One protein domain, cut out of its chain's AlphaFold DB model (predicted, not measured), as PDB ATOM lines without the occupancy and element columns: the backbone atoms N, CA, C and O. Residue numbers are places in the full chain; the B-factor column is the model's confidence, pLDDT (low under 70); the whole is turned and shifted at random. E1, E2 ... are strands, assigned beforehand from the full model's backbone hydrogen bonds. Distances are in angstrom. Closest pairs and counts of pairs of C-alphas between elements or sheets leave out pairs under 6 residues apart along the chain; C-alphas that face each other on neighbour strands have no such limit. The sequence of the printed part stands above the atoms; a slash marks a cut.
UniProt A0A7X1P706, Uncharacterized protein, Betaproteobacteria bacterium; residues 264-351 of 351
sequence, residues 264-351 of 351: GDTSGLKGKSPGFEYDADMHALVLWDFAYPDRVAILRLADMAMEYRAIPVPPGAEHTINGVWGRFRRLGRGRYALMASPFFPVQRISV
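What this domain is: This is residues 264 to 351 of the 351 residues of an uncharacterized protein of Betaproteobacteria bacterium (UniProt A0A7X1P706). Picture a small sandwich of two sheets, a strongly twisted one of E1, E2, E3 and E4 and a smaller one of E5, E6 and E7, partly face to face with their strands crossed at 46 degrees. The sheets come together along one side, where E1 meets E5, while E4 and E7 are apart at the other; one long loop, residues 311 to 327, leads from sheet to sheet. The printed part has 88 residues with seven named strands, E1 to E7 along the chain, and no named helix; each sheet runs in chain order, antiparallel throughout. The class is all strand, though named strands hold only 37 of the 88 residues. The whole is compact, with a radius of gyration of the C-alphas of 11.8 A, and only just elongated, with spans of 38 by 25 by 21 A.

Where its parts are: Start at Gly 264 and read on to C-alpha 275 at (-16.379, -22.150, 130.541), where E1 begins; it takes residues 275 to 279. Next come E2, residues 284 to 288, and E3, residues 295 to 300, 15.8 A long. E4, residues 305 to 310, is 16.6 A long and ends at C-alpha 310 at (-12.550, -28.177, 117.073). Past the long loop you find E5, residues 328 to 332, then E6, residues 335 to 339, 13.7 A long. E7, residues 346 to 350, ends at C-alpha 350 at (-9.772, -19.001, 118.282).

How they stand to each other: Look first at the larger sheet, a meander, each strand the antiparallel neighbour of the one before. In the hairpin E1 and E2, N 275 and O 288 are 2.7 A apart, within hydrogen-bond range. In the hairpin E2 and E3, look at N 287 and O 297, 2.8 A; in the hairpin E3 and E4, at N 298 and O 307, 2.8 A. E5, E6 and E7 form a second meander: N 337 and O 329 of the hairpin E5 and E6 are 2.7 A apart, and N 336 and O 349 of the hairpin E6 and E7 2.8 A. The parts of the two sheets that face each other are 9.0 A apart, centre to centre. Between the sheets, the closest C-alphas of E1 and E5 are those of Gly 275 and Phe 328, 4.9 A apart. E1 and E6 are near each other, with 5 pairs of C-alphas within 10 A.

The domain as a whole: The two farthest C-alphas, those of Asp 303 and Phe 343, are 38.7 A apart. The printed part has no cut and ends at Val 351, the chain's last residue. The link E4 to E5, 17 residues, is long. The mean pLDDT of the printed part is 90.2; look for values under 70 at residues 342 to 345, in the short link E6 to E7.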
ATOM      1  N   GLY A 264     -29.819 -29.365 118.180       94.69
ATOM      2  CA  GLY A 264     -28.543 -30.067 118.012       94.69
ATOM      3  C   GLY A 264     -28.052 -30.753 119.288       94.69
ATOM      4  O   GLY A 264     -28.828 -31.003 120.209       94.69
ATOM      5  N   ASP A 265     -26.764 -31.098 119.316       93.31
ATOM      6  CA  ASP A 265     -26.138 -31.815 120.431       93.31
ATOM      7  C   ASP A 265     -25.886 -30.883 121.633       93.31
ATOM      8  O   ASP A 265     -25.091 -29.947 121.559       93.31
ATOM      9  N   THR A 266     -26.528 -31.167 122.768       91.75
ATOM     10  CA  THR A 266     -26.419 -30.404 124.022       91.75
ATOM     11  C   THR A 266     -25.356 -30.938 124.990       91.75
ATOM     12  O   THR A 266     -25.327 -30.528 126.151       91.75
ATOM     13  N   SER A 267     -24.473 -31.843 124.556       87.94
ATOM     14  CA  SER A 267     -23.454 -32.461 125.415       87.94
ATOM     15  C   SER A 267     -22.556 -31.450 126.141       87.94
ATOM     16  O   SER A 267     -22.239 -31.669 127.308       87.94
ATOM     17  N   GLY A 268     -22.244 -30.306 125.525       85.50
ATOM     18  CA  GLY A 268     -21.455 -29.225 126.128       85.50
ATOM     19  C   GLY A 268     -22.107 -28.520 127.328       85.50
ATOM     20  O   GLY A 268     -21.411 -27.845 128.079       85.50
ATOM     21  N   LEU A 269     -23.417 -28.687 127.553       87.81
ATOM     22  CA  LEU A 269     -24.098 -28.162 128.748       87.81
ATOM     23  C   LEU A 269     -23.919 -29.051 129.983       87.81
ATOM     24  O   LEU A 269     -24.185 -28.614 131.098       87.81
ATOM     25  N   LYS A 270     -23.500 -30.307 129.796       83.94
ATOM     26  CA  LYS A 270     -23.404 -31.306 130.873       83.94
ATOM     27  C   LYS A 270     -22.071 -31.260 131.623       83.94
ATOM     28  O   LYS A 270     -21.881 -32.032 132.559       83.94
ATOM     29  N   GLY A 271     -21.164 -30.379 131.213       80.69
ATOM     30  CA  GLY A 271     -19.849 -30.233 131.818       80.69
ATOM     31  C   GLY A 271     -19.888 -29.823 133.281       80.69
ATOM     32  O   GLY A 271     -20.787 -29.104 133.728       80.69
ATOM     33  N   LYS A 272     -18.861 -30.224 134.034       82.25
ATOM     34  CA  LYS A 272     -18.686 -29.752 135.412       82.25
ATOM     35  C   LYS A 272     -18.157 -28.327 135.370       82.25
ATOM     36  O   LYS A 272     -16.961 -28.113 135.205       82.25
ATOM     37  N   SER A 273     -19.042 -27.353 135.560       84.56
ATOM     38  CA  SER A 273     -18.693 -25.920 135.598       84.56
ATOM     39  C   SER A 273     -17.910 -25.474 134.356       84.56
ATOM     40  O   SER A 273     -16.761 -25.022 134.481       84.56
ATOM     41  N   PRO A 274     -18.509 -25.636 133.157       89.31
ATOM     42  CA  PRO A 274     -17.829 -25.340 131.916       89.31
ATOM     43  C   PRO A 274     -17.498 -23.847 131.856       89.31
ATOM     44  O   PRO A 274     -18.103 -23.005 132.530       89.31
ATOM     45  N   GLY A 275     -16.524 -23.510 131.021       91.31
ATOM     46  CA  GLY A 275     -16.379 -22.150 130.541       91.31
ATOM     47  C   GLY A 275     -17.698 -21.739 129.920       91.31
ATOM     48  O   GLY A 275     -18.270 -22.506 129.158       91.31
ATOM     49  N   PHE A 276     -18.202 -20.573 130.293       95.69
ATOM     50  CA  PHE A 276     -19.473 -20.068 129.808       95.69
ATOM     51  C   PHE A 276     -19.313 -18.578 129.608       95.69
ATOM     52  O   PHE A 276     -19.041 -17.870 130.577       95.69
ATOM     53  N   GLU A 277     -19.415 -18.125 128.365       97.31
ATOM     54  CA  GLU A 277     -19.111 -16.753 127.975       97.31
ATOM     55  C   GLU A 277     -20.061 -16.281 126.872       97.31
ATOM     56  O   GLU A 277     -20.369 -17.028 125.946       97.31
ATOM     57  N   TYR A 278     -20.509 -15.029 126.950       98.06
ATOM     58  CA  TYR A 278     -21.251 -14.388 125.867       98.06
ATOM     59  C   TYR A 278     -20.303 -13.725 124.858       98.06
ATOM     60  O   TYR A 278     -19.451 -12.909 125.220       98.06
ATOM     61  N   ASP A 279     -20.480 -14.032 123.571       98.19
ATOM     62  CA  ASP A 279     -19.792 -13.361 122.471       98.19
ATOM     63  C   ASP A 279     -20.725 -12.414 121.716       98.19
ATOM     64  O   ASP A 279     -21.541 -12.828 120.891       98.19
ATOM     65  N   ALA A 280     -20.555 -11.117 121.980       96.81
ATOM     66  CA  ALA A 280     -21.335 -10.051 121.363       96.81
ATOM     67  C   ALA A 280     -21.165  -9.968 119.837       96.81
ATOM     68  O   ALA A 280     -22.116  -9.621 119.142       96.81
ATOM     69  N   ASP A 281     -19.985 -10.306 119.302       96.88
ATOM     70  CA  ASP A 281     -19.714 -10.180 117.863       96.88
ATOM     71  C   ASP A 281     -20.318 -11.346 117.070       96.88
ATOM     72  O   ASP A 281     -20.604 -11.220 115.880       96.88
ATOM     73  N   MET A 282     -20.491 -12.492 117.731       97.50
ATOM     74  CA  MET A 282     -21.143 -13.677 117.167       97.50
ATOM     75  C   MET A 282     -22.631 -13.761 117.527       97.50
ATOM     76  O   MET A 282     -23.345 -14.574 116.945       97.50
ATOM     77  N   HIS A 283     -23.086 -12.943 118.483       97.81
ATOM     78  CA  HIS A 283     -24.374 -13.069 119.169       97.81
ATOM     79  C   HIS A 283     -24.633 -14.524 119.604       97.81
ATOM     80  O   HIS A 283     -25.622 -15.158 119.225       97.81
ATOM     81  N   ALA A 284     -23.681 -15.069 120.362       98.31
ATOM     82  CA  ALA A 284     -23.650 -16.472 120.759       98.31
ATOM     83  C   ALA A 284     -23.239 -16.647 122.226       98.31
ATOM     84  O   ALA A 284     -22.527 -15.815 122.789       98.31
ATOM     85  N   LEU A 285     -23.652 -17.761 122.828       98.06
ATOM     86  CA  LEU A 285     -23.058 -18.271 124.062       98.06
ATOM     87  C   LEU A 285     -22.025 -19.331 123.696       98.06
ATOM     88  O   LEU A 285     -22.331 -20.261 122.950       98.06
ATOM     89  N   VAL A 286     -20.811 -19.197 124.220       97.69
ATOM     90  CA  VAL A 286     -19.704 -20.114 123.949       97.69
ATOM     91  C   VAL A 286     -19.332 -20.858 125.214       97.69
ATOM     92  O   VAL A 286     -19.169 -20.262 126.285       97.69
ATOM     93  N   LEU A 287     -19.221 -22.175 125.067       95.94
ATOM     94  CA  LEU A 287     -18.928 -23.101 126.136       95.94
ATOM     95  C   LEU A 287     -17.638 -23.864 125.872       95.94
ATOM     96  O   LEU A 287     -17.371 -24.285 124.748       95.94
ATOM     97  N   TRP A 288     -16.872 -24.088 126.932       94.38
ATOM     98  CA  TRP A 288     -15.718 -24.981 126.914       94.38
ATOM     99  C   TRP A 288     -15.793 -25.934 128.101       94.38
ATOM    100  O   TRP A 288     -16.010 -25.496 129.228       94.38
ATOM    101  N   ASP A 289     -15.604 -27.223 127.866       89.38
ATOM    102  CA  ASP A 289     -15.720 -28.253 128.893       89.38
ATOM    103  C   ASP A 289     -14.485 -29.153 128.881       89.38
ATOM    104  O   ASP A 289     -14.022 -29.583 127.828       89.38
ATOM    105  N   PHE A 290     -13.978 -29.478 130.067       87.19
ATOM    106  CA  PHE A 290     -12.816 -30.343 130.227       87.19
ATOM    107  C   PHE A 290     -13.087 -31.783 129.777       87.19
ATOM    108  O   PHE A 290     -12.146 -32.490 129.431       87.19
ATOM    109  N   ALA A 291     -14.353 -32.223 129.790       87.00
ATOM    110  CA  ALA A 291     -14.736 -33.540 129.282       87.00
ATOM    111  C   ALA A 291     -14.556 -33.645 127.757       87.00
ATOM    112  O   ALA A 291     -14.424 -34.746 127.227       87.00
ATOM    113  N   TYR A 292     -14.521 -32.501 127.065       91.00
ATOM    114  CA  TYR A 292     -14.314 -32.395 125.624       91.00
ATOM    115  C   TYR A 292     -13.320 -31.265 125.313       91.00
ATOM    116  O   TYR A 292     -13.687 -30.250 124.715       91.00
ATOM    117  N   PRO A 293     -12.062 -31.397 125.764       91.38
ATOM    118  CA  PRO A 293     -11.136 -30.273 125.810       91.38
ATOM    119  C   PRO A 293     -10.661 -29.840 124.415       91.38
ATOM    120  O   PRO A 293     -10.135 -28.742 124.266       91.38
ATOM    121  N   ASP A 294     -10.861 -30.679 123.402       92.56
ATOM    122  CA  ASP A 294     -10.525 -30.489 121.990       92.56
ATOM    123  C   ASP A 294     -11.595 -29.728 121.190       92.56
ATOM    124  O   ASP A 294     -11.503 -29.618 119.965       92.56
ATOM    125  N   ARG A 295     -12.638 -29.203 121.843       94.31
ATOM    126  CA  ARG A 295     -13.701 -28.449 121.170       94.31
ATOM    127  C   ARG A 295     -14.340 -27.386 122.055       94.31
ATOM    128  O   ARG A 295     -14.302 -27.449 123.281       94.31
ATOM    129  N   VAL A 296     -14.982 -26.419 121.411       96.38
ATOM    130  CA  VAL A 296     -15.944 -25.509 122.047       96.38
ATOM    131  C   VAL A 296     -17.348 -25.780 121.520       96.38
ATOM    132  O   VAL A 296     -17.511 -26.167 120.360       96.38
ATOM    133  N   ALA A 297     -18.353 -25.545 122.355       96.69
ATOM    134  CA  ALA A 297     -19.752 -25.486 121.949       96.69
ATOM    135  C   ALA A 297     -20.134 -24.021 121.692       96.69
ATOM    136  O   ALA A 297     -19.844 -23.152 122.513       96.69
ATOM    137  N   ILE A 298     -20.783 -23.737 120.570       97.81
ATOM    138  CA  ILE A 298     -21.239 -22.400 120.186       97.81
ATOM    139  C   ILE A 298     -22.747 -22.466 119.993       97.81
ATOM    140  O   ILE A 298     -23.242 -23.036 119.021       97.81
ATOM    141  N   LEU A 299     -23.481 -21.856 120.918       97.88
ATOM    142  CA  LEU A 299     -24.922 -21.692 120.824       97.88
ATOM    143  C   LEU A 299     -25.239 -20.342 120.193       97.88
ATOM    144  O   LEU A 299     -25.127 -19.298 120.840       97.88
ATOM    145  N   ARG A 300     -25.676 -20.355 118.935       97.94
ATOM    146  CA  ARG A 300     -26.115 -19.136 118.248       97.94
ATOM    147  C   ARG A 300     -27.468 -18.702 118.795       97.94
ATOM    148  O   ARG A 300     -28.436 -19.455 118.729       97.94
ATOM    149  N   LEU A 301     -27.564 -17.473 119.295       97.75
ATOM    150  CA  LEU A 301     -28.795 -17.002 119.940       97.75
ATOM    151  C   LEU A 301     -29.901 -16.634 118.945       97.75
ATOM    152  O   LEU A 301     -31.062 -16.556 119.329       97.75
ATOM    153  N   ALA A 302     -29.571 -16.458 117.662       97.19
ATOM    154  CA  ALA A 302     -30.551 -16.144 116.624       97.19
ATOM    155  C   ALA A 302     -31.532 -17.299 116.345       97.19
ATOM    156  O   ALA A 302     -32.707 -17.061 116.079       97.19
ATOM    157  N   ASP A 303     -31.061 -18.548 116.394       97.69
ATOM    158  CA  ASP A 303     -31.859 -19.732 116.053       97.69
ATOM    159  C   ASP A 303     -31.783 -20.865 117.087       97.69
ATOM    160  O   ASP A 303     -32.412 -21.913 116.883       97.69
ATOM    161  N   MET A 304     -31.052 -20.630 118.184       97.19
ATOM    162  CA  MET A 304     -30.748 -21.573 119.263       97.19
ATOM    163  C   MET A 304     -30.117 -22.878 118.762       97.19
ATOM    164  O   MET A 304     -30.310 -23.935 119.364       97.19
ATOM    165  N   ALA A 305     -29.376 -22.828 117.652       97.75
ATOM    166  CA  ALA A 305     -28.606 -23.965 117.165       97.75
ATOM    167  C   ALA A 305     -27.244 -24.042 117.866       97.75
ATOM    168  O   ALA A 305     -26.493 -23.062 117.882       97.75
ATOM    169  N   MET A 306     -26.938 -25.217 118.415       97.56
ATOM    170  CA  MET A 306     -25.629 -25.554 118.963       97.56
ATOM    171  C   MET A 306     -24.760 -26.189 117.877       97.56
ATOM    172  O   MET A 306     -25.162 -27.169 117.247       97.56
ATOM    173  N   GLU A 307     -23.553 -25.665 117.694       96.88
ATOM    174  CA  GLU A 307     -22.505 -26.285 116.883       96.88
ATOM    175  C   GLU A 307     -21.224 -26.477 117.698       96.88
ATOM    176  O   GLU A 307     -20.992 -25.772 118.679       96.88
ATOM    177  N   TYR A 308     -20.380 -27.423 117.285       96.62
ATOM    178  CA  TYR A 308     -19.073 -27.640 117.900       96.62
ATOM    179  C   TYR A 308     -17.968 -27.240 116.934       96.62
ATOM    180  O   TYR A 308     -18.002 -27.597 115.755       96.62
ATOM    181  N   ARG A 309     -16.969 -26.523 117.449       95.94
ATOM    182  CA  ARG A 309     -15.749 -26.179 116.712       95.94
ATOM    183  C   ARG A 309     -14.567 -26.846 117.384       95.94
ATOM    184  O   ARG A 309     -14.392 -26.707 118.591       95.94
ATOM    185  N   ALA A 310     -13.785 -27.577 116.598       95.06
ATOM    186  CA  ALA A 310     -12.550 -28.177 117.073       95.06
ATOM    187  C   ALA A 310     -11.536 -27.081 117.421       95.06
ATOM    188  O   ALA A 310     -11.408 -26.091 116.699       95.06
ATOM    189  N   ILE A 311     -10.809 -27.287 118.510       92.56
ATOM    190  CA  ILE A 311      -9.695 -26.454 118.954       92.56
ATOM    191  C   ILE A 311      -8.534 -27.372 119.364       92.56
ATOM    192  O   ILE A 311      -8.757 -28.536 119.700       92.56
ATOM    193  N   PRO A 312      -7.281 -26.894 119.372       89.81
ATOM    194  CA  PRO A 312      -6.199 -27.642 120.000       89.81
ATOM    195  C   PRO A 312      -6.523 -27.903 121.475       89.81
ATOM    196  O   PRO A 312      -6.973 -26.986 122.162       89.81
ATOM    197  N   VAL A 313      -6.263 -29.123 121.961       89.25
ATOM    198  CA  VAL A 313      -6.434 -29.466 123.381       89.25
ATOM    199  C   VAL A 313      -5.577 -28.526 124.224       89.25
ATOM    200  O   VAL A 313      -4.352 -28.523 124.063       89.25
ATOM    201  N   PRO A 314      -6.181 -27.759 125.144       86.12
ATOM    202  CA  PRO A 314      -5.429 -26.887 126.016       86.12
ATOM    203  C   PRO A 314      -4.454 -27.668 126.906       86.12
ATOM    204  O   PRO A 314      -4.904 -28.540 127.652       86.12
ATOM    205  N   PRO A 315      -3.144 -27.344 126.932       82.75
ATOM    206  CA  PRO A 315      -2.240 -27.855 127.959       82.75
ATOM    207  C   PRO A 315      -2.806 -27.727 129.381       82.75
ATOM    208  O   PRO A 315      -3.174 -26.630 129.818       82.75
ATOM    209  N   GLY A 316      -2.851 -28.845 130.107       81.44
ATOM    210  CA  GLY A 316      -3.364 -28.911 131.471       81.44
ATOM    211  C   GLY A 316      -4.889 -28.884 131.594       81.44
ATOM    212  O   GLY A 316      -5.386 -28.606 132.684       81.44
ATOM    213  N   ALA A 317      -5.645 -29.147 130.522       83.50
ATOM    214  CA  ALA A 317      -7.100 -29.330 130.585       83.50
ATOM    215  C   ALA A 317      -7.522 -30.449 131.558       83.50
ATOM    216  O   ALA A 317      -8.566 -30.365 132.204       83.50
ATOM    217  N   GLU A 318      -6.682 -31.465 131.752       81.12
ATOM    218  CA  GLU A 318      -6.852 -32.503 132.772       81.12
ATOM    219  C   GLU A 318      -6.869 -31.942 134.203       81.12
ATOM    220  O   GLU A 318      -7.308 -32.612 135.133       81.12
ATOM    221  N   HIS A 319      -6.429 -30.697 134.392       79.38
ATOM    222  CA  HIS A 319      -6.477 -29.981 135.659       79.38
ATOM    223  C   HIS A 319      -7.693 -29.051 135.795       79.38
ATOM    224  O   HIS A 319      -7.745 -28.219 136.698       79.38
ATOM    225  N   THR A 320      -8.710 -29.188 134.947       80.50
ATOM    226  CA  THR A 320     -10.001 -28.502 135.126       80.50
ATOM    227  C   THR A 320     -11.129 -29.470 135.447       80.50
ATOM    228  O   THR A 320     -12.272 -29.206 135.097       80.50
ATOM    229  N   ILE A 321     -10.848 -30.578 136.143       82.12
ATOM    230  CA  ILE A 321     -11.873 -31.584 136.500       82.12
ATOM    231  C   ILE A 321     -13.034 -31.005 137.320       82.12
ATOM    232  O   ILE A 321     -14.144 -31.530 137.312       82.12
ATOM    233  N   ASN A 322     -12.755 -29.922 138.049       84.88
ATOM    234  CA  ASN A 322     -13.717 -29.179 138.855       84.88
ATOM    235  C   ASN A 322     -14.298 -27.973 138.100       84.88
ATOM    236  O   ASN A 322     -15.011 -27.174 138.700       84.88
ATOM    237  N   GLY A 323     -13.971 -27.832 136.816       86.88
ATOM    238  CA  GLY A 323     -14.333 -26.739 135.929       86.88
ATOM    239  C   GLY A 323     -13.469 -25.492 136.058       86.88
ATOM    240  O   GLY A 323     -12.442 -25.471 136.745       86.88
ATOM    241  N   VAL A 324     -13.888 -24.444 135.351       89.81
ATOM    242  CA  VAL A 324     -13.102 -23.210 135.172       89.81
ATOM    243  C   VAL A 324     -13.666 -22.018 135.937       89.81
ATOM    244  O   VAL A 324     -12.925 -21.085 136.220       89.81
ATOM    245  N   TRP A 325     -14.953 -22.022 136.300       91.06
ATOM    246  CA  TRP A 325     -15.550 -20.998 137.174       91.06
ATOM    247  C   TRP A 325     -15.259 -19.555 136.738       91.06
ATOM    248  O   TRP A 325     -14.810 -18.715 137.512       91.06
ATOM    249  N   GLY A 326     -15.455 -19.256 135.455       89.88
ATOM    250  CA  GLY A 326     -15.158 -17.926 134.928       89.88
ATOM    251  C   GLY A 326     -13.707 -17.688 134.493       89.88
ATOM    252  O   GLY A 326     -13.340 -16.589 134.089       89.88
ATOM    253  N   ARG A 327     -12.873 -18.727 134.485       93.88
ATOM    254  CA  ARG A 327     -11.539 -18.707 133.867       93.88
ATOM    255  C   ARG A 327     -11.545 -18.911 132.341       93.88
ATOM    256  O   ARG A 327     -10.493 -19.153 131.759       93.88
ATOM    257  N   PHE A 328     -12.709 -18.797 131.699       95.62
ATOM    258  CA  PHE A 328     -12.897 -18.782 130.245       95.62
ATOM    259  C   PHE A 328     -13.582 -17.469 129.859       95.62
ATOM    260  O   PHE A 328     -14.687 -17.205 130.333       95.62
ATOM    261  N   ARG A 329     -12.904 -16.613 129.083       97.06
ATOM    262  CA  ARG A 329     -13.326 -15.219 128.850       97.06
ATOM    263  C   ARG A 329     -13.105 -14.765 127.424       97.06
ATOM    264  O   ARG A 329     -12.101 -15.113 126.810       97.06
ATOM    265  N   ARG A 330     -13.996 -13.922 126.911       96.94
ATOM    266  CA  ARG A 330     -13.885 -13.374 125.558       96.94
ATOM    267  C   ARG A 330     -12.805 -12.293 125.472       96.94
ATOM    268  O   ARG A 330     -12.766 -11.345 126.253       96.94
ATOM    269  N   LEU A 331     -11.974 -12.391 124.438       95.94
ATOM    270  CA  LEU A 331     -10.994 -11.377 124.034       95.94
ATOM    271  C   LEU A 331     -11.511 -10.490 122.893       95.94
ATOM    272  O   LEU A 331     -11.156  -9.313 122.829       95.94
ATOM    273  N   GLY A 332     -12.359 -11.046 122.028       94.69
ATOM    274  CA  GLY A 332     -13.038 -10.404 120.900       94.69
ATOM    275  C   GLY A 332     -13.737 -11.471 120.050       94.69
ATOM    276  O   GLY A 332     -13.769 -12.621 120.472       94.69
ATOM    277  N   ARG A 333     -14.249 -11.115 118.865       94.94
ATOM    278  CA  ARG A 333     -14.945 -12.041 117.951       94.94
ATOM    279  C   ARG A 333     -14.233 -13.381 117.807       94.94
ATOM    280  O   ARG A 333     -13.129 -13.411 117.256       94.94
ATOM    281  N   GLY A 334     -14.865 -14.448 118.299       94.56
ATOM    282  CA  GLY A 334     -14.370 -15.819 118.179       94.56
ATOM    283  C   GLY A 334     -13.010 -16.051 118.837       94.56
ATOM    284  O   GLY A 334     -12.317 -16.995 118.481       94.56
ATOM    285  N   ARG A 335     -12.580 -15.175 119.753       95.56
ATOM    286  CA  ARG A 335     -11.293 -15.272 120.449       95.56
ATOM    287  C   ARG A 335     -11.516 -15.279 121.949       95.56
ATOM    288  O   ARG A 335     -12.113 -14.344 122.487       95.56
ATOM    289  N   TYR A 336     -10.955 -16.267 122.630       95.56
ATOM    290  CA  TYR A 336     -11.135 -16.485 124.064       95.56
ATOM    291  C   TYR A 336      -9.799 -16.663 124.770       95.56
ATOM    292  O   TYR A 336      -8.798 -17.020 124.157       95.56
ATOM    293  N   ALA A 337      -9.795 -16.411 126.070       93.88
ATOM    294  CA  ALA A 337      -8.729 -16.754 126.983       93.88
ATOM    295  C   ALA A 337      -9.218 -17.847 127.935       93.88
ATOM    296  O   ALA A 337     -10.282 -17.696 128.536       93.88
ATOM    297  N   LEU A 338      -8.440 -18.915 128.087       92.69
ATOM    298  CA  LEU A 338      -8.727 -20.034 128.978       92.69
ATOM    299  C   LEU A 338      -7.570 -20.246 129.954       92.69
ATOM    300  O   LEU A 338      -6.447 -20.511 129.536       92.69
ATOM    301  N   MET A 339      -7.851 -20.193 131.253       89.88
ATOM    302  CA  MET A 339      -6.906 -20.577 132.304       89.88
ATOM    303  C   MET A 339      -7.246 -21.981 132.815       89.88
ATOM    304  O   MET A 339      -7.990 -22.142 133.789       89.88
ATOM    305  N   ALA A 340      -6.707 -22.989 132.127       82.00
ATOM    306  CA  ALA A 340      -6.975 -24.399 132.410       82.00
ATOM    307  C   ALA A 340      -6.039 -25.009 133.469       82.00
ATOM    308  O   ALA A 340      -6.437 -25.897 134.212       82.00
ATOM    309  N   SER A 341      -4.804 -24.519 133.591       74.00
ATOM    310  CA  SER A 341      -3.788 -25.217 134.382       74.00
ATOM    311  C   SER A 341      -3.450 -24.550 135.724       74.00
ATOM    312  O   SER A 341      -3.462 -23.319 135.822       74.00
ATOM    313  N   PRO A 342      -3.074 -25.362 136.733       62.12
ATOM    314  CA  PRO A 342      -2.562 -24.941 138.036       62.12
ATOM    315  C   PRO A 342      -1.294 -24.105 138.004       62.12
ATOM    316  O   PRO A 342      -0.970 -23.457 138.993       62.12
ATOM    317  N   PHE A 343      -0.582 -24.117 136.881       62.28
ATOM    318  CA  PHE A 343       0.633 -23.331 136.677       62.28
ATOM    319  C   PHE A 343       0.386 -22.092 135.812       62.28
ATOM    320  O   PHE A 343       1.324 -21.478 135.311       62.28
ATOM    321  N   PHE A 344      -0.885 -21.716 135.643       63.00
ATOM    322  CA  PHE A 344      -1.326 -20.465 135.027       63.00
ATOM    323  C   PHE A 344      -0.973 -20.218 133.549       63.00
ATOM    324  O   PHE A 344      -0.938 -19.045 133.163       63.00
ATOM    325  N   PRO A 345      -0.772 -21.212 132.656       67.06
ATOM    326  CA  PRO A 345      -0.826 -20.902 131.239       67.06
ATOM    327  C   PRO A 345      -2.263 -20.484 130.906       67.06
ATOM    328  O   PRO A 345      -3.200 -21.287 130.938       67.06
ATOM    329  N   VAL A 346      -2.435 -19.196 130.617       80.88
ATOM    330  CA  VAL A 346      -3.638 -18.703 129.959       80.88
ATOM    331  C   VAL A 346      -3.446 -18.884 128.471       80.88
ATOM    332  O   VAL A 346      -2.473 -18.408 127.888       80.88
ATOM    333  N   GLN A 347      -4.388 -19.569 127.853       84.31
ATOM    334  CA  GLN A 347      -4.328 -19.908 126.447       84.31
ATOM    335  C   GLN A 347      -5.290 -19.055 125.663       84.31
ATOM    336  O   GLN A 347      -6.409 -18.807 126.110       84.31
ATOM    337  N   ARG A 348      -4.861 -18.630 124.480       89.00
ATOM    338  CA  ARG A 348      -5.734 -17.952 123.535       89.00
ATOM    339  C   ARG A 348      -6.341 -18.992 122.605       89.00
ATOM    340  O   ARG A 348      -5.617 -19.682 121.899       89.00
ATOM    341  N   ILE A 349      -7.660 -19.083 122.611       89.06
ATOM    342  CA  ILE A 349      -8.443 -19.966 121.750       89.06
ATOM    343  C   ILE A 349      -9.054 -19.107 120.645       89.06
ATOM    344  O   ILE A 349      -9.517 -18.002 120.924       89.06
ATOM    345  N   SER A 350      -9.047 -19.602 119.409       90.25
ATOM    346  CA  SER A 350      -9.772 -19.001 118.282       90.25
ATOM    347  C   SER A 350     -10.705 -20.045 117.675       90.25
ATOM    348  O   SER A 350     -10.313 -21.210 117.604       90.25
ATOM    349  N   VAL A 351     -11.917 -19.642 117.289       88.25
ATOM    350  CA  VAL A 351     -13.004 -20.545 116.856       88.25
ATOM    351  C   VAL A 351     -13.634 -20.115 115.543       88.25
ATOM    352  O   VAL A 351     -13.600 -18.897 115.244       88.25
TER     353      VAL A 351